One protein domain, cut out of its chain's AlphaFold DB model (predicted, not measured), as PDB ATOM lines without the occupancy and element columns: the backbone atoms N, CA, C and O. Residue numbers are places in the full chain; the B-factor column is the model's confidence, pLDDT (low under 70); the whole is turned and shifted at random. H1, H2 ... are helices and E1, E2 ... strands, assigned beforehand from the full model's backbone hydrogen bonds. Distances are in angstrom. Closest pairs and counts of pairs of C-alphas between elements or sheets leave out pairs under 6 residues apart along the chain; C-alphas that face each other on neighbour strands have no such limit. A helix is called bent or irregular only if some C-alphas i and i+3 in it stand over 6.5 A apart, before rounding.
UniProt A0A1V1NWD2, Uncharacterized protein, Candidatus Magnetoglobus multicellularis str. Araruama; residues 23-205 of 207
ATOM      1  N   GLU A  23      56.251 -24.207  27.524       89.62
ATOM      2  CA  GLU A  23      55.324 -24.490  28.618       89.62
ATOM      3  C   GLU A  23      54.358 -23.327  28.858       89.62
ATOM      4  O   GLU A  23      53.164 -23.569  29.004       89.62
ATOM      5  N   PHE A  24      54.838 -22.080  28.827       90.06
ATOM      6  CA  PHE A  24      53.957 -20.915  28.920       90.06
ATOM      7  C   PHE A  24      53.020 -20.786  27.727       90.06
ATOM      8  O   PHE A  24      51.844 -20.561  27.954       90.06
ATOM      9  N   ALA A  25      53.481 -21.006  26.494       90.44
ATOM     10  CA  ALA A  25      52.591 -20.994  25.332       90.44
ATOM     11  C   ALA A  25      51.452 -22.021  25.482       90.44
ATOM     12  O   ALA A  25      50.288 -21.693  25.279       90.44
ATOM     13  N   MET A  26      51.763 -23.239  25.944       90.12
ATOM     14  CA  MET A  26      50.750 -24.268  26.213       90.12
ATOM     15  C   MET A  26      49.790 -23.897  27.355       90.12
ATOM     16  O   MET A  26      48.625 -24.299  27.339       90.12
ATOM     17  N   LEU A  27      50.282 -23.200  28.384       91.25
ATOM     18  CA  LEU A  27      49.456 -22.719  29.493       91.25
ATOM     19  C   LEU A  27      48.566 -21.553  29.058       91.25
ATOM     20  O   LEU A  27      47.397 -21.542  29.427       91.25
ATOM     21  N   ASP A  28      49.085 -20.636  28.247       91.00
ATOM     22  CA  ASP A  28      48.367 -19.479  27.714       91.00
ATOM     23  C   ASP A  28      47.208 -19.932  26.823       91.00
ATOM     24  O   ASP A  28      46.058 -19.587  27.090       91.00
ATOM     25  N   GLU A  29      47.482 -20.816  25.854       91.00
ATOM     26  CA  GLU A  29      46.448 -21.425  25.004       91.00
ATOM     27  C   GLU A  29      45.346 -22.082  25.838       91.00
ATOM     28  O   GLU A  29      44.165 -22.013  25.500       91.00
ATOM     29  N   TRP A  30      45.722 -22.732  26.940       91.38
ATOM     30  CA  TRP A  30      44.773 -23.368  27.841       91.38
ATOM     31  C   TRP A  30      43.970 -22.362  28.672       91.38
ATOM     32  O   TRP A  30      42.757 -22.538  28.801       91.38
ATOM     33  N   ILE A  31      44.606 -21.312  29.194       92.31
ATOM     34  CA  ILE A  31      43.955 -20.230  29.945       92.31
ATOM     35  C   ILE A  31      42.899 -19.538  29.083       92.31
ATOM     36  O   ILE A  31      41.793 -19.285  29.559       92.31
ATOM     37  N   GLU A  32      43.175 -19.314  27.798       92.00
ATOM     38  CA  GLU A  32      42.219 -18.722  26.853       92.00
ATOM     39  C   GLU A  32      40.940 -19.559  26.663       92.00
ATOM     40  O   GLU A  32      39.891 -19.035  26.274       92.00
ATOM     41  N   GLN A  33      40.988 -20.863  26.961       91.38
ATOM     42  CA  GLN A  33      39.816 -21.744  26.908       91.38
ATOM     43  C   GLN A  33      38.959 -21.692  28.178       91.38
ATOM     44  O   GLN A  33      37.816 -22.161  28.169       91.38
ATOM     45  N   ILE A  34      39.480 -21.145  29.278       90.12
ATOM     46  CA  ILE A  34      38.793 -21.129  30.575       90.12
ATOM     47  C   ILE A  34      37.539 -20.243  30.540       90.12
ATOM     48  O   ILE A  34      36.470 -20.742  30.899       90.12
ATOM     49  N   PRO A  35      37.576 -18.995  30.027       89.69
ATOM     50  CA  PRO A  35      36.367 -18.184  29.876       89.69
ATOM     51  C   PRO A  35      35.270 -18.865  29.054       89.69
ATOM     52  O   PRO A  35      34.090 -18.746  29.384       89.69
ATOM     53  N   LYS A  36      35.671 -19.657  28.050       88.38
ATOM     54  CA  LYS A  36      34.791 -20.429  27.159       88.38
ATOM     55  C   LYS A  36      34.235 -21.708  27.799       88.38
ATOM     56  O   LYS A  36      33.521 -22.449  27.134       88.38
ATOM     57  N   ARG A  37      34.571 -21.993  29.064       83.31
ATOM     58  CA  ARG A  37      34.226 -23.231  29.792       83.31
ATOM     59  C   ARG A  37      34.774 -24.511  29.140       83.31
ATOM     60  O   ARG A  37      34.307 -25.611  29.427       83.31
ATOM     61  N   LEU A  38      35.798 -24.378  28.295       78.50
ATOM     62  CA  LEU A  38      36.455 -25.487  27.594       78.50
ATOM     63  C   LEU A  38      37.741 -25.948  28.302       78.50
ATOM     64  O   LEU A  38      38.246 -27.039  28.033       78.50
ATOM     65  N   GLY A  39      38.262 -25.144  29.235       74.88
ATOM     66  CA  GLY A  39      39.424 -25.496  30.050       74.88
ATOM     67  C   GLY A  39      39.138 -26.677  30.985       74.88
ATOM     68  O   GLY A  39      38.281 -26.595  31.858       74.88
ATOM     69  N   LYS A  40      39.866 -27.786  30.826       74.94
ATOM     70  CA  LYS A  40      39.876 -28.910  31.782       74.94
ATOM     71  C   LYS A  40      41.046 -28.782  32.751       74.94
ATOM     72  O   LYS A  40      42.051 -28.171  32.399       74.94
ATOM     73  N   SER A  41      40.944 -29.392  33.930       79.38
ATOM     74  CA  SER A  41      42.049 -29.457  34.893       79.38
ATOM     75  C   SER A  41      43.291 -30.100  34.261       79.38
ATOM     76  O   SER A  41      43.185 -31.070  33.506       79.38
ATOM     77  N   LYS A  42      44.468 -29.549  34.557       81.69
ATOM     78  CA  LYS A  42      45.766 -30.028  34.074       81.69
ATOM     79  C   LYS A  42      46.646 -30.392  35.257       81.69
ATOM     80  O   LYS A  42      46.733 -29.637  36.215       81.69
ATOM     81  N   ALA A  43      47.343 -31.516  35.170       78.12
ATOM     82  CA  ALA A  43      48.401 -31.856  36.109       78.12
ATOM     83  C   ALA A  43      49.763 -31.611  35.447       78.12
ATOM     84  O   ALA A  43      49.985 -32.010  34.301       78.12
ATOM     85  N   LEU A  44      50.661 -30.932  36.159       78.19
ATOM     86  CA  LEU A  44      52.036 -30.699  35.739       78.19
ATOM     87  C   LEU A  44      52.945 -31.713  36.431       78.19
ATOM     88  O   LEU A  44      53.186 -31.650  37.639       78.19
ATOM     89  N   PHE A  45      53.482 -32.639  35.640       75.25
ATOM     90  CA  PHE A  45      54.416 -33.658  36.107       75.25
ATOM     91  C   PHE A  45      55.839 -33.308  35.685       75.25
ATOM     92  O   PHE A  45      56.107 -32.977  34.532       75.25
ATOM     93  N   SER A  46      56.781 -33.400  36.620       71.19
ATOM     94  CA  SER A  46      58.213 -33.349  36.319       71.19
ATOM     95  C   SER A  46      59.011 -33.938  37.480       71.19
ATOM     96  O   SER A  46      58.463 -34.157  38.564       71.19
ATOM     97  N   ARG A  47      60.315 -34.162  37.292       71.50
ATOM     98  CA  ARG A  47      61.193 -34.627  38.378       71.50
ATOM     99  C   ARG A  47      61.256 -33.604  39.525       71.50
ATOM    100  O   ARG A  47      60.950 -32.418  39.345       71.50
ATOM    101  N   LYS A  48      61.665 -34.056  40.717       69.44
ATOM    102  CA  LYS A  48      61.951 -33.164  41.857       69.44
ATOM    103  C   LYS A  48      62.965 -32.097  41.423       69.44
ATOM    104  O   LYS A  48      63.878 -32.400  40.659       69.44
ATOM    105  N   LYS A  49      62.776 -30.853  41.879       74.25
ATOM    106  CA  LYS A  49      63.575 -29.676  41.473       74.25
ATOM    107  C   LYS A  49      63.520 -29.345  39.973       74.25
ATOM    108  O   LYS A  49      64.329 -28.575  39.475       74.25
ATOM    109  N   GLY A  50      62.528 -29.863  39.249       76.62
ATOM    110  CA  GLY A  50      62.287 -29.530  37.845       76.62
ATOM    111  C   GLY A  50      61.601 -28.179  37.625       76.62
ATOM    112  O   GLY A  50      60.942 -28.036  36.601       76.62
ATOM    113  N   GLY A  51      61.674 -27.235  38.572       81.19
ATOM    114  CA  GLY A  51      61.162 -25.862  38.440       81.19
ATOM    115  C   GLY A  51      59.643 -25.706  38.283       81.19
ATOM    116  O   GLY A  51      59.206 -24.739  37.670       81.19
ATOM    117  N   LYS A  52      58.833 -26.658  38.776       86.31
ATOM    118  CA  LYS A  52      57.360 -26.579  38.685       86.31
ATOM    119  C   LYS A  52      56.810 -25.440  39.530       86.31
ATOM    120  O   LYS A  52      56.074 -24.628  38.991       86.31
ATOM    121  N   THR A  53      57.233 -25.364  40.788       88.19
ATOM    122  CA  THR A  53      56.865 -24.308  41.737       88.19
ATOM    123  C   THR A  53      57.100 -22.928  41.138       88.19
ATOM    124  O   THR A  53      56.152 -22.171  40.977       88.19
ATOM    125  N   SER A  54      58.310 -22.649  40.637       89.69
ATOM    126  CA  SER A  54      58.612 -21.377  39.964       89.69
ATOM    127  C   SER A  54      57.698 -21.105  38.767       89.69
ATOM    128  O   SER A  54      57.246 -19.983  38.582       89.69
ATOM    129  N   LEU A  55      57.405 -22.124  37.947       91.25
ATOM    130  CA  LEU A  55      56.530 -21.980  36.782       91.25
ATOM    131  C   LEU A  55      55.098 -21.602  37.190       91.25
ATOM    132  O   LEU A  55      54.508 -20.709  36.587       91.25
ATOM    133  N   VAL A  56      54.538 -22.272  38.200       92.19
ATOM    134  CA  VAL A  56      53.157 -22.034  38.633       92.19
ATOM    135  C   VAL A  56      53.011 -20.769  39.485       92.19
ATOM    136  O   VAL A  56      52.005 -20.076  39.357       92.19
ATOM    137  N   GLN A  57      54.030 -20.403  40.271       93.69
ATOM    138  CA  GLN A  57      54.099 -19.111  40.963       93.69
ATOM    139  C   GLN A  57      54.166 -17.961  39.948       93.69
ATOM    140  O   GLN A  57      53.405 -16.998  40.036       93.69
ATOM    141  N   ARG A  58      54.993 -18.105  38.902       93.81
ATOM    142  CA  ARG A  58      55.068 -17.132  37.805       93.81
ATOM    143  C   ARG A  58      53.747 -17.013  37.045       93.81
ATOM    144  O   ARG A  58      53.353 -15.907  36.676       93.81
ATOM    145  N   LEU A  59      53.054 -18.134  36.824       94.25
ATOM    146  CA  LEU A  59      51.722 -18.146  36.217       94.25
ATOM    147  C   LEU A  59      50.712 -17.356  37.059       94.25
ATOM    148  O   LEU A  59      49.979 -16.539  36.504       94.25
ATOM    149  N   PHE A  60      50.703 -17.565  38.379       96.00
ATOM    150  CA  PHE A  60      49.863 -16.808  39.308       96.00
ATOM    151  C   PHE A  60      50.129 -15.304  39.198       96.00
ATOM    152  O   PHE A  60      49.204 -14.539  38.934       96.00
ATOM    153  N   ASN A  61      51.394 -14.888  39.329       95.62
ATOM    154  CA  ASN A  61      51.786 -13.477  39.290       95.62
ATOM    155  C   ASN A  61      51.412 -12.813  37.960       95.62
ATOM    156  O   ASN A  61      50.909 -11.688  37.949       95.62
ATOM    157  N   ARG A  62      51.585 -13.525  36.838       94.88
ATOM    158  CA  ARG A  62      51.165 -13.046  35.516       94.88
ATOM    159  C   ARG A  62      49.652 -12.857  35.439       94.88
ATOM    160  O   ARG A  62      49.210 -11.755  35.147       94.88
ATOM    161  N   LEU A  63      48.867 -13.886  35.766       95.56
ATOM    162  CA  LEU A  63      47.402 -13.805  35.736       95.56
ATOM    163  C   LEU A  63      46.861 -12.704  36.660       95.56
ATOM    164  O   LEU A  63      45.930 -11.985  36.297       95.56
ATOM    165  N   TRP A  64      47.462 -12.542  37.840       96.75
ATOM    166  CA  TRP A  64      47.068 -11.509  38.791       96.75
ATOM    167  C   TRP A  64      47.385 -10.108  38.255       96.75
ATOM    168  O   TRP A  64      46.549  -9.207  38.352       96.75
ATOM    169  N   SER A  65      48.566  -9.932  37.653       95.69
ATOM    170  CA  SER A  65      49.011  -8.669  37.043       95.69
ATOM    171  C   SER A  65      48.186  -8.285  35.820       95.69
ATOM    172  O   SER A  65      47.823  -7.121  35.673       95.69
ATOM    173  N   ASP A  66      47.864  -9.263  34.972       94.19
ATOM    174  CA  ASP A  66      47.082  -9.062  33.750       94.19
ATOM    175  C   ASP A  66      45.644  -8.619  34.072       94.19
ATOM    176  O   ASP A  66      44.996  -7.989  33.237       94.19
ATOM    177  N   ASN A  67      45.153  -8.925  35.284       94.88
ATOM    178  CA  ASN A  67      43.809  -8.582  35.764       94.88
ATOM    179  C   ASN A  67      42.712  -8.977  34.755       94.88
ATOM    180  O   ASN A  67      41.763  -8.235  34.495       94.88
ATOM    181  N   GLY A  68      42.908 -10.134  34.123       92.81
ATOM    182  CA  GLY A  68      42.062 -10.630  33.049       92.81
ATOM    183  C   GLY A  68      40.794 -11.335  33.545       92.81
ATOM    184  O   GLY A  68      40.459 -11.302  34.727       92.81
ATOM    185  N   PRO A  69      40.091 -12.049  32.647       92.62
ATOM    186  CA  PRO A  69      38.844 -12.746  32.974       92.62
ATOM    187  C   PRO A  69      39.039 -14.014  33.825       92.62
ATOM    188  O   PRO A  69      38.058 -14.678  34.157       92.62
ATOM    189  N   VAL A  70      40.285 -14.392  34.127       95.12
ATOM    190  CA  VAL A  70      40.640 -15.600  34.877       95.12
ATOM    191  C   VAL A  70      41.361 -15.199  36.157       95.12
ATOM    192  O   VAL A  70      42.459 -14.652  36.112       95.12
ATOM    193  N   ILE A  71      40.745 -15.510  37.293       96.88
ATOM    194  CA  ILE A  71      41.232 -15.176  38.630       96.88
ATOM    195  C   ILE A  71      42.137 -16.312  39.127       96.88
ATOM    196  O   ILE A  71      41.661 -17.445  39.279       96.88
ATOM    197  N   PRO A  72      43.433 -16.059  39.372       97.31
ATOM    198  CA  PRO A  72      44.332 -17.080  39.881       97.31
ATOM    199  C   PRO A  72      44.203 -17.205  41.404       97.31
ATOM    200  O   PRO A  72      44.133 -16.207  42.115       97.31
ATOM    201  N   ILE A  73      44.221 -18.438  41.902       97.38
ATOM    202  CA  ILE A  73      44.332 -18.767  43.325       97.38
ATOM    203  C   ILE A  73      45.476 -19.768  43.463       97.38
ATOM    204  O   ILE A  73      45.512 -20.757  42.734       97.38
ATOM    205  N   PHE A  74      46.402 -19.526  44.379       96.75
ATOM    206  CA  PHE A  74      47.550 -20.375  44.662       96.75
ATOM    207  C   PHE A  74      47.450 -20.975  46.062       96.75
ATOM    208  O   PHE A  74      47.294 -20.261  47.051       96.75
ATOM    209  N   PHE A  75      47.590 -22.292  46.151       94.75
ATOM    210  CA  PHE A  75      47.623 -23.029  47.402       94.75
ATOM    211  C   PHE A  75      48.784 -24.023  47.373       94.75
ATOM    212  O   PHE A  75      48.804 -24.927  46.540       94.75
ATOM    213  N   SER A  76      49.738 -23.863  48.287       93.12
ATOM    214  CA  SER A  76      50.803 -24.843  48.507       93.12
ATOM    215  C   SER A  76      50.430 -25.713  49.701       93.12
ATOM    216  O   SER A  76      50.125 -25.196  50.781       93.12
ATOM    217  N   ILE A  77      50.410 -27.030  49.505       90.62
ATOM    218  CA  ILE A  77      50.135 -27.965  50.597       90.62
ATOM    219  C   ILE A  77      51.376 -28.029  51.494       90.62
ATOM    220  O   ILE A  77      52.472 -28.255  50.985       90.62
ATOM    221  N   PRO A  78      51.252 -27.843  52.818       87.56
ATOM    222  CA  PRO A  78      52.421 -27.835  53.683       87.56
ATOM    223  C   PRO A  78      52.997 -29.249  53.866       87.56
ATOM    224  O   PRO A  78      52.258 -30.222  54.012       87.56
ATOM    225  N   GLU A  79      54.325 -29.356  53.941       88.69
ATOM    226  CA  GLU A  79      55.054 -30.602  54.248       88.69
ATOM    227  C   GLU A  79      55.023 -30.909  55.761       88.69
ATOM    228  O   GLU A  79      56.048 -31.057  56.425       88.69
ATOM    229  N   ARG A  80      53.827 -30.924  56.355       87.75
ATOM    230  CA  ARG A  80      53.613 -31.256  57.772       87.75
ATOM    231  C   ARG A  80      52.218 -31.818  57.975       87.75
ATOM    232  O   ARG A  80      51.285 -31.358  57.322       87.75
ATOM    233  N   SER A  81      52.079 -32.734  58.931       87.06
ATOM    234  CA  SER A  81      50.770 -33.280  59.296       87.06
ATOM    235  C   SER A  81      49.803 -32.159  59.694       87.06
ATOM    236  O   SER A  81      50.164 -31.265  60.465       87.06
ATOM    237  N   ILE A  82      48.595 -32.202  59.145       90.69
ATOM    238  CA  ILE A  82      47.508 -31.272  59.412       90.69
ATOM    239  C   ILE A  82      46.194 -32.043  59.495       90.69
ATOM    240  O   ILE A  82      45.890 -32.907  58.672       90.69
ATOM    241  N   TRP A  83      45.401 -31.712  60.502       91.62
ATOM    242  CA  TRP A  83      44.093 -32.307  60.697       91.62
ATOM    243  C   TRP A  83      43.083 -31.743  59.684       91.62
ATOM    244  O   TRP A  83      43.114 -30.552  59.368       91.62
ATOM    245  N   LEU A  84      42.191 -32.586  59.154       90.69
ATOM    246  CA  LEU A  84      41.275 -32.243  58.058       90.69
ATOM    247  C   LEU A  84      40.449 -30.959  58.302       90.69
ATOM    248  O   LEU A  84      40.383 -30.138  57.387       90.69
ATOM    249  N   PRO A  85      39.861 -30.715  59.488       92.31
ATOM    250  CA  PRO A  85      39.156 -29.466  59.795       92.31
ATOM    251  C   PRO A  85      40.039 -28.225  59.699       92.31
ATOM    252  O   PRO A  85      39.623 -27.211  59.139       92.31
ATOM    253  N   ASP A  86      41.271 -28.301  60.204       94.19
ATOM    254  CA  ASP A  86      42.217 -27.187  60.139       94.19
ATOM    255  C   ASP A  86      42.685 -26.958  58.701       94.19
ATOM    256  O   ASP A  86      42.781 -25.815  58.256       94.19
ATOM    257  N   PHE A  87      42.884 -28.036  57.939       94.62
ATOM    258  CA  PHE A  87      43.169 -27.964  56.509       94.62
ATOM    259  C   PHE A  87      42.014 -27.332  55.721       94.62
ATOM    260  O   PHE A  87      42.254 -26.477  54.869       94.62
ATOM    261  N   ALA A  88      40.764 -27.694  56.024       95.81
ATOM    262  CA  ALA A  88      39.577 -27.121  55.393       95.81
ATOM    263  C   ALA A  88      39.470 -25.611  55.661       95.81
ATOM    264  O   ALA A  88      39.262 -24.832  54.728       95.81
ATOM    265  N   ILE A  89      39.679 -25.190  56.914       97.44
ATOM    266  CA  ILE A  89      39.708 -23.770  57.289       97.44
ATOM    267  C   ILE A  89      40.852 -23.052  56.574       97.44
ATOM    268  O   ILE A  89      40.627 -22.010  55.962       97.44
ATOM    269  N   GLN A  90      42.063 -23.615  56.604       97.00
ATOM    270  CA  GLN A  90      43.235 -23.019  55.964       97.00
ATOM    271  C   GLN A  90      43.015 -22.835  54.456       97.00
ATOM    272  O   GLN A  90      43.275 -21.755  53.924       97.00
ATOM    273  N   TYR A  91      42.507 -23.865  53.774       97.25
ATOM    274  CA  TYR A  91      42.196 -23.811  52.349       97.25
ATOM    275  C   TYR A  91      41.171 -22.717  52.039       97.25
ATOM    276  O   TYR A  91      41.397 -21.893  51.149       97.25
ATOM    277  N   TYR A  92      40.063 -22.676  52.788       98.38
ATOM    278  CA  TYR A  92      39.017 -21.678  52.578       98.38
ATOM    279  C   TYR A  92      39.527 -20.254  52.820       98.38
ATOM    280  O   TYR A  92      39.286 -19.375  51.993       98.38
ATOM    281  N   CYS A  93      40.269 -20.030  53.909       98.44
ATOM    282  CA  CYS A  93      40.843 -18.724  54.219       98.44
ATOM    283  C   CYS A  93      41.785 -18.241  53.112       98.44
ATOM    284  O   CYS A  93      41.696 -17.085  52.706       98.44
ATOM    285  N   ILE A  94      42.637 -19.119  52.568       98.31
ATOM    286  CA  ILE A  94      43.523 -18.770  51.448       98.31
ATOM    287  C   ILE A  94      42.716 -18.432  50.193       98.31
ATOM    288  O   ILE A  94      42.955 -17.389  49.583       98.31
ATOM    289  N   PHE A  95      41.736 -19.264  49.830       98.44
ATOM    290  CA  PHE A  95      40.867 -18.999  48.683       98.44
ATOM    291  C   PHE A  95      40.164 -17.640  48.803       98.44
ATOM    292  O   PHE A  95      40.259 -16.813  47.896       98.44
ATOM    293  N   ALA A  96      39.481 -17.402  49.923       98.50
ATOM    294  CA  ALA A  96      38.728 -16.179  50.149       98.50
ATOM    295  C   ALA A  96      39.646 -14.954  50.162       98.50
ATOM    296  O   ALA A  96      39.352 -13.967  49.494       98.50
ATOM    297  N   SER A  97      40.783 -15.034  50.855       98.69
ATOM    298  CA  SER A  97      41.726 -13.918  50.965       98.69
ATOM    299  C   SER A  97      42.351 -13.560  49.631       98.69
ATOM    300  O   SER A  97      42.398 -12.385  49.298       98.69
ATOM    301  N   GLN A  98      42.778 -14.542  48.833       98.56
ATOM    302  CA  GLN A  98      43.341 -14.267  47.509       98.56
ATOM    303  C   GLN A  98      42.285 -13.786  46.514       98.56
ATOM    304  O   GLN A  98      42.581 -12.954  45.657       98.56
ATOM    305  N   TYR A  99      41.039 -14.249  46.639       98.31
ATOM    306  CA  TYR A  99      39.947 -13.700  45.847       98.31
ATOM    307  C   TYR A  99      39.668 -12.234  46.221       98.31
ATOM    308  O   TYR A  99      39.621 -11.380  45.338       98.31
ATOM    309  N   ILE A 100      39.587 -11.912  47.517       98.31
ATOM    310  CA  ILE A 100      39.467 -10.530  48.013       98.31
ATOM    311  C   ILE A 100      40.671  -9.686  47.565       98.31
ATOM    312  O   ILE A 100      40.488  -8.580  47.066       98.31
ATOM    313  N   ALA A 101      41.889 -10.230  47.650       98.12
ATOM    314  CA  ALA A 101      43.121  -9.602  47.173       98.12
ATOM    315  C   ALA A 101      43.022  -9.202  45.698       98.12
ATOM    316  O   ALA A 101      43.460  -8.121  45.311       98.12
ATOM    317  N   PHE A 102      42.452 -10.078  44.868       97.69
ATOM    318  CA  PHE A 102      42.252  -9.816  43.450       97.69
ATOM    319  C   PHE A 102      41.167  -8.761  43.202       97.69
ATOM    320  O   PHE A 102      41.353  -7.906  42.341       97.69
ATOM    321  N   LEU A 103      40.061  -8.783  43.952       96.12
ATOM    322  CA  LEU A 103      38.981  -7.799  43.813       96.12
ATOM    323  C   LEU A 103      39.415  -6.392  44.234       96.12
ATOM    324  O   LEU A 103      39.241  -5.436  43.482       96.12
ATOM    325  N   ASP A 104      40.002  -6.276  45.423       96.81
ATOM    326  CA  ASP A 104      40.396  -4.994  46.013       96.81
ATOM    327  C   ASP A 104      41.799  -4.549  45.568       96.81
ATOM    328  O   ASP A 104      42.274  -3.490  45.974       96.81
ATOM    329  N   ARG A 105      42.471  -5.357  44.734       96.25
ATOM    330  CA  ARG A 105      43.860  -5.157  44.283       96.25
ATOM    331  C   ARG A 105      44.836  -4.969  45.448       96.25
ATOM    332  O   ARG A 105      45.764  -4.168  45.372       96.25
ATOM    333  N   ASN A 106      44.635  -5.740  46.516       96.12
ATOM    334  CA  ASN A 106      45.452  -5.707  47.722       96.12
ATOM    335  C   ASN A 106      46.376  -6.930  47.802       96.12
ATOM    336  O   ASN A 106      45.979  -7.998  48.264       96.12
ATOM    337  N   GLU A 107      47.625  -6.752  47.378       95.50
ATOM    338  CA  GLU A 107      48.643  -7.810  47.315       95.50
ATOM    339  C   GLU A 107      48.961  -8.433  48.681       95.50
ATOM    340  O   GLU A 107      49.283  -9.619  48.752       95.50
ATOM    341  N   SER A 108      48.832  -7.673  49.778       95.38
ATOM    342  CA  SER A 108      49.226  -8.156  51.107       95.38
ATOM    343  C   SER A 108      48.413  -9.370  51.553       95.38
ATOM    344  O   SER A 108      48.949 -10.248  52.224       95.38
ATOM    345  N   LEU A 109      47.160  -9.476  51.108       96.81
ATOM    346  CA  LEU A 109      46.260 -10.580  51.445       96.81
ATOM    347  C   LEU A 109      46.651 -11.911  50.786       96.81
ATOM    348  O   LEU A 109      46.156 -12.963  51.192       96.81
ATOM    349  N   VAL A 110      47.542 -11.889  49.787       95.62
ATOM    350  CA  VAL A 110      48.105 -13.115  49.200       95.62
ATOM    351  C   VAL A 110      49.137 -13.741  50.139       95.62
ATOM    352  O   VAL A 110      49.130 -14.959  50.315       95.62
ATOM    353  N   GLY A 111      49.980 -12.919  50.772       92.50
ATOM    354  CA  GLY A 111      50.980 -13.364  51.751       92.50
ATOM    355  C   GLY A 111      50.449 -13.489  53.183       92.50
ATOM    356  O   GLY A 111      50.947 -14.309  53.952       92.50
ATOM    357  N   TYR A 112      49.417 -12.717  53.530       95.44
ATOM    358  CA  TYR A 112      48.805 -12.672  54.860       95.44
ATOM    359  C   TYR A 112      47.289 -12.901  54.756       95.44
ATOM    360  O   TYR A 112      46.518 -11.938  54.743       95.44
ATOM    361  N   PRO A 113      46.845 -14.168  54.646       97.12
ATOM    362  CA  PRO A 113      45.429 -14.488  54.536       97.12
ATOM    363  C   PRO A 113      44.634 -14.044  55.766       97.12
ATOM    364  O   PRO A 113      45.076 -14.198  56.904       97.12
ATOM    365  N   LEU A 114      43.423 -13.564  55.512       98.31
ATOM    366  CA  LEU A 114      42.414 -13.254  56.510       98.31
ATOM    367  C   LEU A 114      41.951 -14.521  57.240       98.31
ATOM    368  O   LEU A 114      41.837 -15.609  56.668       98.31
ATOM    369  N   SER A 115      41.610 -14.355  58.511       98.25
ATOM    370  CA  SER A 115      40.895 -15.342  59.316       98.25
ATOM    371  C   SER A 115      39.427 -15.475  58.889       98.25
ATOM    372  O   SER A 115      38.856 -14.590  58.248       98.25
ATOM    373  N   LEU A 116      38.758 -16.557  59.319       97.75
ATOM    374  CA  LEU A 116      37.317 -16.739  59.082       97.75
ATOM    375  C   LEU A 116      36.483 -15.553  59.574       97.75
ATOM    376  O   LEU A 116      35.520 -15.168  58.915       97.75
ATOM    377  N   LYS A 117      36.858 -14.966  60.715       98.12
ATOM    378  CA  LYS A 117      36.157 -13.817  61.290       98.12
ATOM    379  C   LYS A 117      36.290 -12.583  60.396       98.12
ATOM    380  O   LYS A 117      35.288 -11.945  60.095       98.12
ATOM    381  N   GLU A 118      37.497 -12.284  59.929       98.50
ATOM    382  CA  GLU A 118      37.740 -11.143  59.036       98.50
ATOM    383  C   GLU A 118      37.039 -11.325  57.681       98.50
ATOM    384  O   GLU A 118      36.448 -10.381  57.162       98.50
ATOM    385  N   ILE A 119      37.019 -12.548  57.135       98.69
ATOM    386  CA  ILE A 119      36.277 -12.871  55.901       98.69
ATOM    387  C   ILE A 119      34.769 -12.686  56.108       98.69
ATOM    388  O   ILE A 119      34.080 -12.144  55.240       98.69
ATOM    389  N   HIS A 120      34.248 -13.107  57.260       98.44
ATOM    390  CA  HIS A 120      32.844 -12.930  57.613       98.44
ATOM    391  C   HIS A 120      32.470 -11.442  57.704       98.44
ATOM    392  O   HIS A 120      31.461 -11.010  57.138       98.44
ATOM    393  N   GLU A 121      33.296 -10.645  58.384       98.44
ATOM    394  CA  GLU A 121      33.122  -9.194  58.512       98.44
ATOM    395  C   GLU A 121      33.212  -8.493  57.152       98.44
ATOM    396  O   GLU A 121      32.355  -7.669  56.830       98.44
ATOM    397  N   TYR A 122      34.175  -8.877  56.308       98.38
ATOM    398  CA  TYR A 122      34.270  -8.404  54.927       98.38
ATOM    399  C   TYR A 122      32.988  -8.700  54.140       98.38
ATOM    400  O   TYR A 122      32.412  -7.805  53.516       98.38
ATOM    401  N   GLY A 123      32.505  -9.944  54.223       97.50
ATOM    402  CA  GLY A 123      31.263 -10.383  53.594       97.50
ATOM    403  C   GLY A 123      30.058  -9.553  54.034       97.50
ATOM    404  O   GLY A 123      29.277  -9.121  53.188       97.50
ATOM    405  N   LYS A 124      29.929  -9.260  55.333       98.00
ATOM    406  CA  LYS A 124      28.873  -8.379  55.859       98.00
ATOM    407  C   LYS A 124      29.001  -6.954  55.324       98.00
ATOM    408  O   LYS A 124      28.041  -6.427  54.768       98.00
ATOM    409  N   ASN A 125      30.190  -6.361  55.428       97.62
ATOM    410  CA  ASN A 125      30.440  -4.969  55.043       97.62
ATOM    411  C   ASN A 125      30.215  -4.721  53.544       97.62
ATOM    412  O   ASN A 125      29.701  -3.675  53.158       97.62
ATOM    413  N   LYS A 126      30.572  -5.689  52.693       96.19
ATOM    414  CA  LYS A 126      30.386  -5.621  51.235       96.19
ATOM    415  C   LYS A 126      29.075  -6.257  50.759       96.19
ATOM    416  O   LYS A 126      28.826  -6.292  49.558       96.19
ATOM    417  N   SER A 127      28.237  -6.757  51.672       95.69
ATOM    418  CA  SER A 127      26.998  -7.497  51.368       95.69
ATOM    419  C   SER A 127      27.197  -8.726  50.462       95.69
ATOM    420  O   SER A 127      26.319  -9.102  49.685       95.69
ATOM    421  N   ILE A 128      28.348  -9.393  50.580       95.62
ATOM    422  CA  ILE A 128      28.705 -10.600  49.831       95.62
ATOM    423  C   ILE A 128      28.265 -11.834  50.629       95.62
ATOM    424  O   ILE A 128      29.020 -12.409  51.417       95.62
ATOM    425  N   GLN A 129      27.020 -12.252  50.402       96.50
ATOM    426  CA  GLN A 129      26.381 -13.359  51.125       96.50
ATOM    427  C   GLN A 129      27.153 -14.689  51.089       96.50
ATOM    428  O   GLN A 129      27.199 -15.351  52.127       96.50
ATOM    429  N   PRO A 130      27.800 -15.102  49.976       97.19
ATOM    430  CA  PRO A 130      28.579 -16.340  49.962       97.19
ATOM    431  C   PRO A 130      29.675 -16.411  51.036       97.19
ATOM    432  O   PRO A 130      29.844 -17.468  51.636       97.19
ATOM    433  N   PHE A 131      30.372 -15.307  51.342       98.25
ATOM    434  CA  PHE A 131      31.377 -15.289  52.414       98.25
ATOM    435  C   PHE A 131      30.744 -15.460  53.798       98.25
ATOM    436  O   PHE A 131      31.192 -16.282  54.594       98.25
ATOM    437  N   VAL A 132      29.671 -14.713  54.075       98.12
ATOM    438  CA  VAL A 132      28.946 -14.774  55.356       98.12
ATOM    439  C   VAL A 132      28.411 -16.183  55.604       98.12
ATOM    440  O   VAL A 132      28.600 -16.745  56.679       98.12
ATOM    441  N   ARG A 133      27.780 -16.771  54.585       97.62
ATOM    442  CA  ARG A 133      27.204 -18.110  54.660       97.62
ATOM    443  C   ARG A 133      28.278 -19.163  54.920       97.62
ATOM    444  O   ARG A 133      28.152 -19.943  55.854       97.62
ATOM    445  N   ASP A 134      29.318 -19.194  54.095       98.06
ATOM    446  CA  ASP A 134      30.334 -20.242  54.167       98.06
ATOM    447  C   ASP A 134      31.133 -20.174  55.483       98.06
ATOM    448  O   ASP A 134      31.433 -21.211  56.068       98.06
ATOM    449  N   THR A 135      31.432 -18.970  55.988       98.19
ATOM    450  CA  THR A 135      32.104 -18.796  57.292       98.19
ATOM    451  C   THR A 135      31.247 -19.277  58.463       98.19
ATOM    452  O   THR A 135      31.778 -19.971  59.328       98.19
ATOM    453  N   ASN A 136      29.937 -18.995  58.459       97.81
ATOM    454  CA  ASN A 136      29.009 -19.536  59.457       97.81
ATOM    455  C   ASN A 136      28.970 -21.068  59.406       97.81
ATOM    456  O   ASN A 136      29.190 -21.708  60.428       97.81
ATOM    457  N   TYR A 137      28.797 -21.662  58.218       97.06
ATOM    458  CA  TYR A 137      28.786 -23.123  58.073       97.06
ATOM    459  C   TYR A 137      30.079 -23.772  58.561       97.06
ATOM    460  O   TYR A 137      30.037 -24.816  59.201       97.06
ATOM    461  N   LEU A 138      31.240 -23.182  58.266       97.31
ATOM    462  CA  LEU A 138      32.520 -23.717  58.734       97.31
ATOM    463  C   LEU A 138      32.646 -23.670  60.261       97.31
ATOM    464  O   LEU A 138      33.235 -24.582  60.837       97.31
ATOM    465  N   GLN A 139      32.105 -22.637  60.911       96.25
ATOM    466  CA  GLN A 139      32.089 -22.530  62.372       96.25
ATOM    467  C   GLN A 139      31.099 -23.519  62.996       96.25
ATOM    468  O   GLN A 139      31.503 -24.328  63.826       96.25
ATOM    469  N   GLU A 140      29.850 -23.523  62.531       96.19
ATOM    470  CA  GLU A 140      28.790 -24.416  63.016       96.19
ATOM    471  C   GLU A 140      29.175 -25.894  62.852       96.19
ATOM    472  O   GLU A 140      29.070 -26.680  63.793       96.19
ATOM    473  N   ASN A 141      29.704 -26.279  61.685       94.31
ATOM    474  CA  ASN A 141      30.146 -27.653  61.441       94.31
ATOM    475  C   ASN A 141      31.357 -28.031  62.301       94.31
ATOM    476  O   ASN A 141      31.490 -29.195  62.667       94.31
ATOM    477  N   LYS A 142      32.235 -27.078  62.641       92.75
ATOM    478  CA  LYS A 142      33.351 -27.345  63.559       92.75
ATOM    479  C   LYS A 142      32.846 -27.631  64.970       92.75
ATOM    480  O   LYS A 142      33.332 -28.566  65.595       92.75
ATOM    481  N   GLU A 143      31.882 -26.851  65.452       93.88
ATOM    482  CA  GLU A 143      31.264 -27.031  66.774       93.88
ATOM    483  C   GLU A 143      30.487 -28.349  66.885       93.88
ATOM    484  O   GLU A 143      30.460 -28.962  67.947       93.88
ATOM    485  N   GLN A 144      29.889 -28.801  65.780       93.94
ATOM    486  CA  GLN A 144      29.150 -30.065  65.692       93.94
ATOM    487  C   GLN A 144      30.020 -31.266  65.287       93.94
ATOM    488  O   GLN A 144      29.491 -32.357  65.083       93.94
ATOM    489  N   GLU A 145      31.332 -31.075  65.134       91.38
ATOM    490  CA  GLU A 145      32.285 -32.105  64.697       91.38
ATOM    491  C   GLU A 145      31.967 -32.731  63.315       91.38
ATOM    492  O   GLU A 145      32.357 -33.856  63.000       91.38
ATOM    493  N   LEU A 146      31.289 -31.982  62.439       90.75
ATOM    494  CA  LEU A 146      30.915 -32.380  61.075       90.75
ATOM    495  C   LEU A 146      32.043 -32.084  60.073       90.75
ATOM    496  O   LEU A 146      31.917 -31.266  59.155       90.75
ATOM    497  N   TYR A 147      33.183 -32.751  60.254       90.94
ATOM    498  CA  TYR A 147      34.430 -32.457  59.535       90.94
ATOM    499  C   TYR A 147      34.357 -32.675  58.018       90.94
ATOM    500  O   TYR A 147      34.918 -31.884  57.256       90.94
ATOM    501  N   ASP A 148      33.619 -33.689  57.562       89.50
ATOM    502  CA  ASP A 148      33.403 -33.920  56.130       89.50
ATOM    503  C   ASP A 148      32.645 -32.748  55.492       89.50
ATOM    504  O   ASP A 148      33.025 -32.257  54.426       89.50
ATOM    505  N   SER A 149      31.632 -32.221  56.187       92.69
ATOM    506  CA  SER A 149      30.867 -31.051  55.747       92.69
ATOM    507  C   SER A 149      31.712 -29.774  55.742       92.69
ATOM    508  O   SER A 149      31.523 -28.912  54.875       92.69
ATOM    509  N   MET A 150      32.687 -29.647  56.650       94.88
ATOM    510  CA  MET A 150      33.666 -28.555  56.596       94.88
ATOM    511  C   MET A 150      34.506 -28.631  55.321       94.88
ATOM    512  O   MET A 150      34.635 -27.634  54.603       94.88
ATOM    513  N   TRP A 151      35.050 -29.811  55.013       94.69
ATOM    514  CA  TRP A 151      35.852 -30.000  53.810       94.69
ATOM    515  C   TRP A 151      35.032 -29.780  52.540       94.69
ATOM    516  O   TRP A 151      35.486 -29.065  51.648       94.69
ATOM    517  N   GLU A 152      33.810 -30.309  52.462       94.69
ATOM    518  CA  GLU A 152      32.913 -30.099  51.321       94.69
ATOM    519  C   GLU A 152      32.612 -28.610  51.107       94.69
ATOM    520  O   GLU A 152      32.687 -28.104  49.977       94.69
ATOM    521  N   THR A 153      32.354 -27.879  52.197       96.00
ATOM    522  CA  THR A 153      32.145 -26.428  52.162       96.00
ATOM    523  C   THR A 153      33.379 -25.723  51.609       96.00
ATOM    524  O   THR A 153      33.250 -24.946  50.659       96.00
ATOM    525  N   ALA A 154      34.568 -26.021  52.133       97.00
ATOM    526  CA  ALA A 154      35.812 -25.384  51.715       97.00
ATOM    527  C   ALA A 154      36.187 -25.714  50.259       97.00
ATOM    528  O   ALA A 154      36.372 -24.809  49.443       97.00
ATOM    529  N   CYS A 155      36.250 -26.998  49.899       93.62
ATOM    530  CA  CYS A 155      36.777 -27.436  48.604       93.62
ATOM    531  C   CYS A 155      35.863 -27.083  47.422       93.62
ATOM    532  O   CYS A 155      36.347 -26.882  46.306       93.62
ATOM    533  N   SER A 156      34.549 -26.961  47.649       94.75
ATOM    534  CA  SER A 156      33.611 -26.542  46.604       94.75
ATOM    535  C   SER A 156      33.363 -25.028  46.559       94.75
ATOM    536  O   SER A 156      32.702 -24.562  45.626       94.75
ATOM    537  N   ALA A 157      33.946 -24.236  47.474       96.75
ATOM    538  CA  ALA A 157      33.799 -22.776  47.490       96.75
ATOM    539  C   ALA A 157      34.207 -22.109  46.165       96.75
ATOM    540  O   ALA A 157      33.373 -21.388  45.614       96.75
ATOM    541  N   PRO A 158      35.372 -22.409  45.549       95.62
ATOM    542  CA  PRO A 158      35.730 -21.803  44.268       95.62
ATOM    543  C   PRO A 158      34.684 -22.027  43.174       95.62
ATOM    544  O   PRO A 158      34.344 -21.108  42.436       95.62
ATOM    545  N   LYS A 159      34.114 -23.235  43.100       93.06
ATOM    546  CA  LYS A 159      33.064 -23.570  42.131       93.06
ATOM    547  C   LYS A 159      31.766 -22.816  42.420       93.06
ATOM    548  O   LYS A 159      31.141 -22.306  41.492       93.06
ATOM    549  N   ARG A 160      31.349 -22.744  43.691       94.88
ATOM    550  CA  ARG A 160      30.143 -21.999  44.093       94.88
ATOM    551  C   ARG A 160      30.287 -20.512  43.779       94.88
ATOM    552  O   ARG A 160      29.357 -19.928  43.238       94.88
ATOM    553  N   PHE A 161      31.448 -19.927  44.063       96.75
ATOM    554  CA  PHE A 161      31.748 -18.525  43.768       96.75
ATOM    555  C   PHE A 161      31.821 -18.267  42.259       96.75
ATOM    556  O   PHE A 161      31.224 -17.304  41.790       96.75
ATOM    557  N   ALA A 162      32.459 -19.161  41.490       93.50
ATOM    558  CA  ALA A 162      32.500 -19.078  40.026       93.50
ATOM    559  C   ALA A 162      31.092 -18.990  39.435       93.50
ATOM    560  O   ALA A 162      30.828 -18.168  38.564       93.50
ATOM    561  N   HIS A 163      30.186 -19.834  39.932       93.50
ATOM    562  CA  HIS A 163      28.797 -19.846  39.502       93.50
ATOM    563  C   HIS A 163      28.037 -18.596  39.963       93.50
ATOM    564  O   HIS A 163      27.362 -17.970  39.156       93.50
ATOM    565  N   TYR A 164      28.163 -18.223  41.239       95.19
ATOM    566  CA  TYR A 164      27.406 -17.120  41.833       95.19
ATOM    567  C   TYR A 164      27.771 -15.752  41.235       95.19
ATOM    568  O   TYR A 164      26.885 -14.933  41.014       95.19
ATOM    569  N   PHE A 165      29.056 -15.509  40.953       94.88
ATOM    570  CA  PHE A 165      29.547 -14.236  40.406       94.88
ATOM    571  C   PHE A 165      29.783 -14.259  38.887       94.88
ATOM    572  O   PHE A 165      30.307 -13.290  38.348       94.88
ATOM    573  N   ASP A 166      29.458 -15.365  38.206       93.56
ATOM    574  CA  ASP A 166      29.854 -15.649  36.814       93.56
ATOM    575  C   ASP A 166      31.345 -15.372  36.527       93.56
ATOM    576  O   ASP A 166      31.743 -14.847  35.489       93.56
ATOM    577  N   GLN A 167      32.200 -15.774  37.463       93.88
ATOM    578  CA  GLN A 167      33.648 -15.629  37.361       93.88
ATOM    579  C   GLN A 167      34.313 -16.921  36.910       93.88
ATOM    580  O   GLN A 167      33.694 -17.987  36.810       93.88
ATOM    581  N   ARG A 168      35.609 -16.835  36.613       93.88
ATOM    582  CA  ARG A 168      36.424 -17.987  36.239       93.88
ATOM    583  C   ARG A 168      37.654 -18.030  37.121       93.88
ATOM    584  O   ARG A 168      38.400 -17.059  37.177       93.88
ATOM    585  N   PHE A 169      37.864 -19.163  37.777       94.31
ATOM    586  CA  PHE A 169      39.008 -19.370  38.654       94.31
ATOM    587  C   PHE A 169      39.959 -20.407  38.074       94.31
ATOM    588  O   PHE A 169      39.536 -21.441  37.546       94.31
ATOM    589  N   VAL A 170      41.249 -20.156  38.263       95.00
ATOM    590  CA  VAL A 170      42.302 -21.162  38.147       95.00
ATOM    591  C   VAL A 170      42.838 -21.421  39.542       95.00
ATOM    592  O   VAL A 170      43.458 -20.545  40.138       95.00
ATOM    593  N   ILE A 171      42.601 -22.627  40.056       95.06
ATOM    594  CA  ILE A 171      43.128 -23.048  41.354       95.06
ATOM    595  C   ILE A 171      44.421 -23.816  41.110       95.06
ATOM    596  O   ILE A 171      44.409 -24.948  40.627       95.06
ATOM    597  N   ILE A 172      45.536 -23.183  41.428       94.94
ATOM    598  CA  ILE A 172      46.875 -23.748  41.366       94.94
ATOM    599  C   ILE A 172      47.154 -24.409  42.711       94.94
ATOM    600  O   ILE A 172      47.237 -23.730  43.731       94.94
ATOM    601  N   ILE A 173      47.287 -25.730  42.704       92.56
ATOM    602  CA  ILE A 173      47.657 -26.520  43.873       92.56
ATOM    603  C   ILE A 173      49.079 -27.026  43.664       92.56
ATOM    604  O   ILE A 173      49.312 -27.913  42.833       92.56
ATOM    605  N   ASP A 174      50.019 -26.443  44.398       91.19
ATOM    606  CA  ASP A 174      51.402 -26.906  44.420       91.19
ATOM    607  C   ASP A 174      51.610 -27.967  45.502       91.19
ATOM    608  O   ASP A 174      50.842 -28.061  46.464       91.19
ATOM    609  N   GLU A 175      52.631 -28.798  45.300       87.62
ATOM    610  CA  GLU A 175      52.962 -29.930  46.169       87.62
ATOM    611  C   GLU A 175      51.750 -30.841  46.455       87.62
ATOM    612  O   GLU A 175      51.557 -31.357  47.555       87.62
ATOM    613  N   PHE A 176      50.911 -31.072  45.435       86.12
ATOM    614  CA  PHE A 176      49.649 -31.809  45.561       86.12
ATOM    615  C   PHE A 176      49.830 -33.198  46.180       86.12
ATOM    616  O   PHE A 176      48.950 -33.693  46.884       86.12
ATOM    617  N   GLN A 177      50.981 -33.833  45.955       80.94
ATOM    618  CA  GLN A 177      51.266 -35.140  46.534       80.94
ATOM    619  C   GLN A 177      51.255 -35.143  48.064       80.94
ATOM    620  O   GLN A 177      51.048 -36.196  48.652       80.94
ATOM    621  N   PHE A 178      51.441 -34.002  48.726       86.75
ATOM    622  CA  PHE A 178      51.381 -33.897  50.182       86.75
ATOM    623  C   PHE A 178      49.965 -34.071  50.737       86.75
ATOM    624  O   PHE A 178      49.824 -34.490  51.884       86.75
ATOM    625  N   LEU A 179      48.925 -33.885  49.915       84.81
ATOM    626  CA  LEU A 179      47.532 -34.060  50.330       84.81
ATOM    627  C   LEU A 179      47.281 -35.442  50.946       84.81
ATOM    628  O   LEU A 179      46.752 -35.543  52.045       84.81
ATOM    629  N   SER A 180      47.703 -36.508  50.261       79.62
ATOM    630  CA  SER A 180      47.469 -37.888  50.705       79.62
ATOM    631  C   SER A 180      48.394 -38.347  51.834       79.62
ATOM    632  O   SER A 180      48.201 -39.437  52.362       79.62
ATOM    633  N   HIS A 181      49.432 -37.571  52.149       77.31
ATOM    634  CA  HIS A 181      50.471 -37.949  53.111       77.31
ATOM    635  C   HIS A 181      50.331 -37.211  54.435       77.31
ATOM    636  O   HIS A 181      50.637 -37.769  55.484       77.31
ATOM    637  N   TYR A 182      49.887 -35.959  54.372       83.88
ATOM    638  CA  TYR A 182      49.934 -35.054  55.505       83.88
ATOM    639  C   TYR A 182      48.563 -34.570  55.964       83.88
ATOM    640  O   TYR A 182      48.473 -34.070  57.076       83.88
ATOM    641  N   VAL A 183      47.491 -34.729  55.179       83.25
ATOM    642  CA  VAL A 183      46.142 -34.395  55.659       83.25
ATOM    643  C   VAL A 183      45.514 -35.622  56.310       83.25
ATOM    644  O   VAL A 183      45.288 -36.636  55.648       83.25
ATOM    645  N   THR A 184      45.233 -35.539  57.612       81.25
ATOM    646  CA  THR A 184      44.694 -36.656  58.398       81.25
ATOM    647  C   THR A 184      43.251 -36.399  58.820       81.25
ATOM    648  O   THR A 184      42.882 -35.305  59.238       81.25
ATOM    649  N   ILE A 185      42.409 -37.427  58.721       76.38
ATOM    650  CA  ILE A 185      41.027 -37.391  59.238       76.38
ATOM    651  C   ILE A 185      41.033 -37.608  60.760       76.38
ATOM    652  O   ILE A 185      40.212 -37.062  61.491       76.38
ATOM    653  N   ASP A 186      42.014 -38.372  61.235       70.25
ATOM    654  CA  ASP A 186      42.210 -38.730  62.632       70.25
ATOM    655  C   ASP A 186      43.518 -38.091  63.132       70.25
ATOM    656  O   ASP A 186      44.584 -38.390  62.577       70.25
ATOM    657  N   PRO A 187      43.477 -37.222  64.159       65.81
ATOM    658  CA  PRO A 187      44.665 -36.553  64.681       65.81
ATOM    659  C   PRO A 187      45.684 -37.528  65.298       65.81
ATOM    660  O   PRO A 187      46.829 -37.142  65.519       65.81
ATOM    661  N   GLN A 188      45.304 -38.789  65.550       64.69
ATOM    662  CA  GLN A 188      46.176 -39.818  66.123       64.69
ATOM    663  C   GLN A 188      46.804 -40.762  65.078       64.69
ATOM    664  O   GLN A 188      47.665 -41.569  65.433       64.69
ATOM    665  N   LYS A 189      46.425 -40.684  63.790       55.22
ATOM    666  CA  LYS A 189      46.961 -41.572  62.738       55.22
ATOM    667  C   LYS A 189      48.062 -40.913  61.909       55.22
ATOM    668  O   LYS A 189      47.812 -39.972  61.164       55.22
ATOM    669  N   ASN A 190      49.255 -41.508  61.945       47.72
ATOM    670  CA  ASN A 190      50.328 -41.245  60.985       47.72
ATOM    671  C   ASN A 190      50.235 -42.241  59.818       47.72
ATOM    672  O   ASN A 190      50.345 -43.450  60.031       47.72
ATOM    673  N   PHE A 191      50.070 -41.752  58.587       50.25
ATOM    674  CA  PHE A 191      50.190 -42.574  57.381       50.25
ATOM    675  C   PHE A 191      51.568 -42.369  56.742       50.25
ATOM    676  O   PHE A 191      51.956 -41.247  56.432       50.25
ATOM    677  N   HIS A 192      52.301 -43.461  56.508       43.59
ATOM    678  CA  HIS A 192      53.534 -43.458  55.719       43.59
ATOM    679  C   HIS A 192      53.267 -44.101  54.356       43.59
ATOM    680  O   HIS A 192      53.227 -45.322  54.225       43.59
ATOM    681  N   ILE A 193      53.085 -43.267  53.336       50.25
ATOM    682  CA  ILE A 193      53.120 -43.653  51.920       50.25
ATOM    683  C   ILE A 193      54.282 -42.862  51.282       50.25
ATOM    684  O   ILE A 193      54.704 -41.844  51.824       50.25
ATOM    685  N   ASN A 194      54.886 -43.346  50.194       45.06
ATOM    686  CA  ASN A 194      55.940 -42.605  49.489       45.06
ATOM    687  C   ASN A 194      55.319 -41.726  48.378       45.06
ATOM    688  O   ASN A 194      54.707 -42.290  47.467       45.06
ATOM    689  N   PRO A 195      55.482 -40.383  48.386       50.59
ATOM    690  CA  PRO A 195      54.845 -39.513  47.398       50.59
ATOM    691  C   PRO A 195      55.521 -39.533  46.022       50.59
ATOM    692  O   PRO A 195      56.748 -39.534  45.907       50.59
ATOM    693  N   CYS A 196      54.712 -39.416  44.965       42.59
ATOM    694  CA  CYS A 196      55.168 -39.072  43.616       42.59
ATOM    695  C   CYS A 196      54.917 -37.568  43.369       42.59
ATOM    696  O   CYS A 196      53.775 -37.144  43.520       42.59
ATOM    697  N   PRO A 197      55.920 -36.742  43.015       46.94
ATOM    698  CA  PRO A 197      55.773 -35.281  42.979       46.94
ATOM    699  C   PRO A 197      54.874 -34.780  41.830       46.94
ATOM    700  O   PRO A 197      55.190 -35.001  40.657       46.94
ATOM    701  N   ALA A 198      53.804 -34.040  42.150       43.50
ATOM    702  CA  ALA A 198      52.830 -33.499  41.197       43.50
ATOM    703  C   ALA A 198      52.303 -32.115  41.627       43.50
ATOM    704  O   ALA A 198      52.056 -31.882  42.804       43.50
ATOM    705  N   ALA A 199      52.063 -31.222  40.661       41.38
ATOM    706  CA  ALA A 199      51.258 -30.013  40.862       41.38
ATOM    707  C   ALA A 199      49.970 -30.136  40.037       41.38
ATOM    708  O   ALA A 199      50.006 -30.619  38.899       41.38
ATOM    709  N   ILE A 200      48.834 -29.715  40.589       60.06
ATOM    710  CA  ILE A 200      47.540 -29.756  39.900       60.06
ATOM    711  C   ILE A 200      47.040 -28.340  39.695       60.06
ATOM    712  O   ILE A 200      46.895 -27.570  40.635       60.06
ATOM    713  N   ILE A 201      46.698 -28.026  38.456       56.41
ATOM    714  CA  ILE A 201      45.969 -26.823  38.105       56.41
ATOM    715  C   ILE A 201      44.518 -27.227  37.840       56.41
ATOM    716  O   ILE A 201      44.196 -27.872  36.837       56.41
ATOM    717  N   ASN A 202      43.638 -26.886  38.773       47.75
ATOM    718  CA  ASN A 202      42.229 -27.231  38.718       47.75
ATOM    719  C   ASN A 202      41.409 -26.072  38.130       47.75
ATOM    720  O   ASN A 202      41.447 -24.951  38.638       47.75
ATOM    721  N   CYS A 203      40.659 -26.354  37.061       43.44
ATOM    722  CA  CYS A 203      39.757 -25.395  36.427       43.44
ATOM    723  C   CYS A 203      38.335 -25.647  36.928       43.44
ATOM    724  O   CYS A 203      37.743 -26.688  36.639       43.44
ATOM    725  N   GLN A 204      37.774 -24.694  37.670       46.47
ATOM    726  CA  GLN A 204      36.424 -24.811  38.221       46.47
ATOM    727  C   GLN A 204      35.424 -24.153  37.266       46.47
ATOM    728  O   GLN A 204      34.976 -23.032  37.488       46.47
ATOM    729  N   ASN A 205      35.095 -24.845  36.172       37.44
ATOM    730  CA  ASN A 205      34.041 -24.390  35.265       37.44
ATOM    731  C   ASN A 205      32.664 -24.798  35.813       37.44
ATOM    732  O   ASN A 205      32.468 -25.978  36.133       37.44
TER     733      ASN A 205
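AT A GLANCE: This is residues 23 to 205 of the 207 residues of an uncharacterized protein of Candidatus Magnetoglobus multicellularis str. Araruama (UniProt A0A1V1NWD2). A small four-stranded sheet has helix H2 over one face and H3 on the other face over edge strand E2; H3 also belongs to a bundle with H5, H6 and H7 beyond that edge. H4 packs on H3, H1 lies near H2 at the opposite end from the bundle, and H8 sits beside the strands, followed by a long loop, residues 183 to 197. The 183 printed residues hold eight named helices and four named strands, in the order H1 E1 H2 E2 H3 H4 H5 H6 H7 E3 H8 E4, mixed in class. The whole is compact, with a radius of gyration of the C-alphas of 16.5 A and spans of 47 by 44 by 29 A.

HOW THE PARTS SIT: The mixed sheet runs E1, residues 42 to 45, E4, residues 198 to 203, E3, residues 169 to 174, and E2, residues 71 to 76. E1 and E4 are antiparallel, with N 42 and O 201 2.8 A apart; E4 and E3 are antiparallel, with N 173 and O 200 2.8 A apart. E3 and E2 are parallel, with N 75 and O 172 2.8 A apart. H2, residues 52 to 66, is on the sheet over E3 and E2 at a height of 9.0 A; its closest C-alphas to E2 are Phe 60 and Pro 72, 5.6 A. E1, H2, E2 form a split strand-helix-strand unit, two strands running the same way with E4 and E3 between them, its crossover right-handed. On the opposite face H3, residues 84 to 103, lies over E2 at a height of 9.3 A. H3 is the hub, touching H4, residues 108 to 111, H5, residues 116 to 125, H6, residues 129 to 143, and H7, residues 147 to 164; with H6 it only just touches, with 3 pairs of C-alphas within 8 A. H3 and H7 run the same way at a shallow tilt of 19 degrees, closest C-alphas Ala 88 and Trp 151, 5.0 A. H5 and H6, and H6 and H7, are helical hairpins. H8, residues 176 to 182, is on the same face as H3, over none of the strands. H1, residues 23 to 31, is near H2. Every O i to N i+4 pair is within hydrogen-bond range in H1, H2, H3, H5 and H6, 12 of 14 in H7, and 1 of 3 in H8, beside 2 of 4 O i to N i+3 pairs; H4 is too short.

IN THESE COORDINATES: H3 is 28.4 A long, H7 24.5 A, H6 21.3 A and H2 20.9 A. H7 is irregular: C-alphas 155 and 158 are 7.2 A apart. C-alpha 23 is at (55.324, -24.490, 28.618) and C-alpha 203 at (39.757, -25.395, 36.427).

THE WHOLE: The C-alphas of Ala 25 and Gln 144, the farthest apart, are 47.5 A apart. The printed part has no cut. H8 to E4 is the long link. Residue 48 and residues 187 to 205 are under 70 in pLDDT.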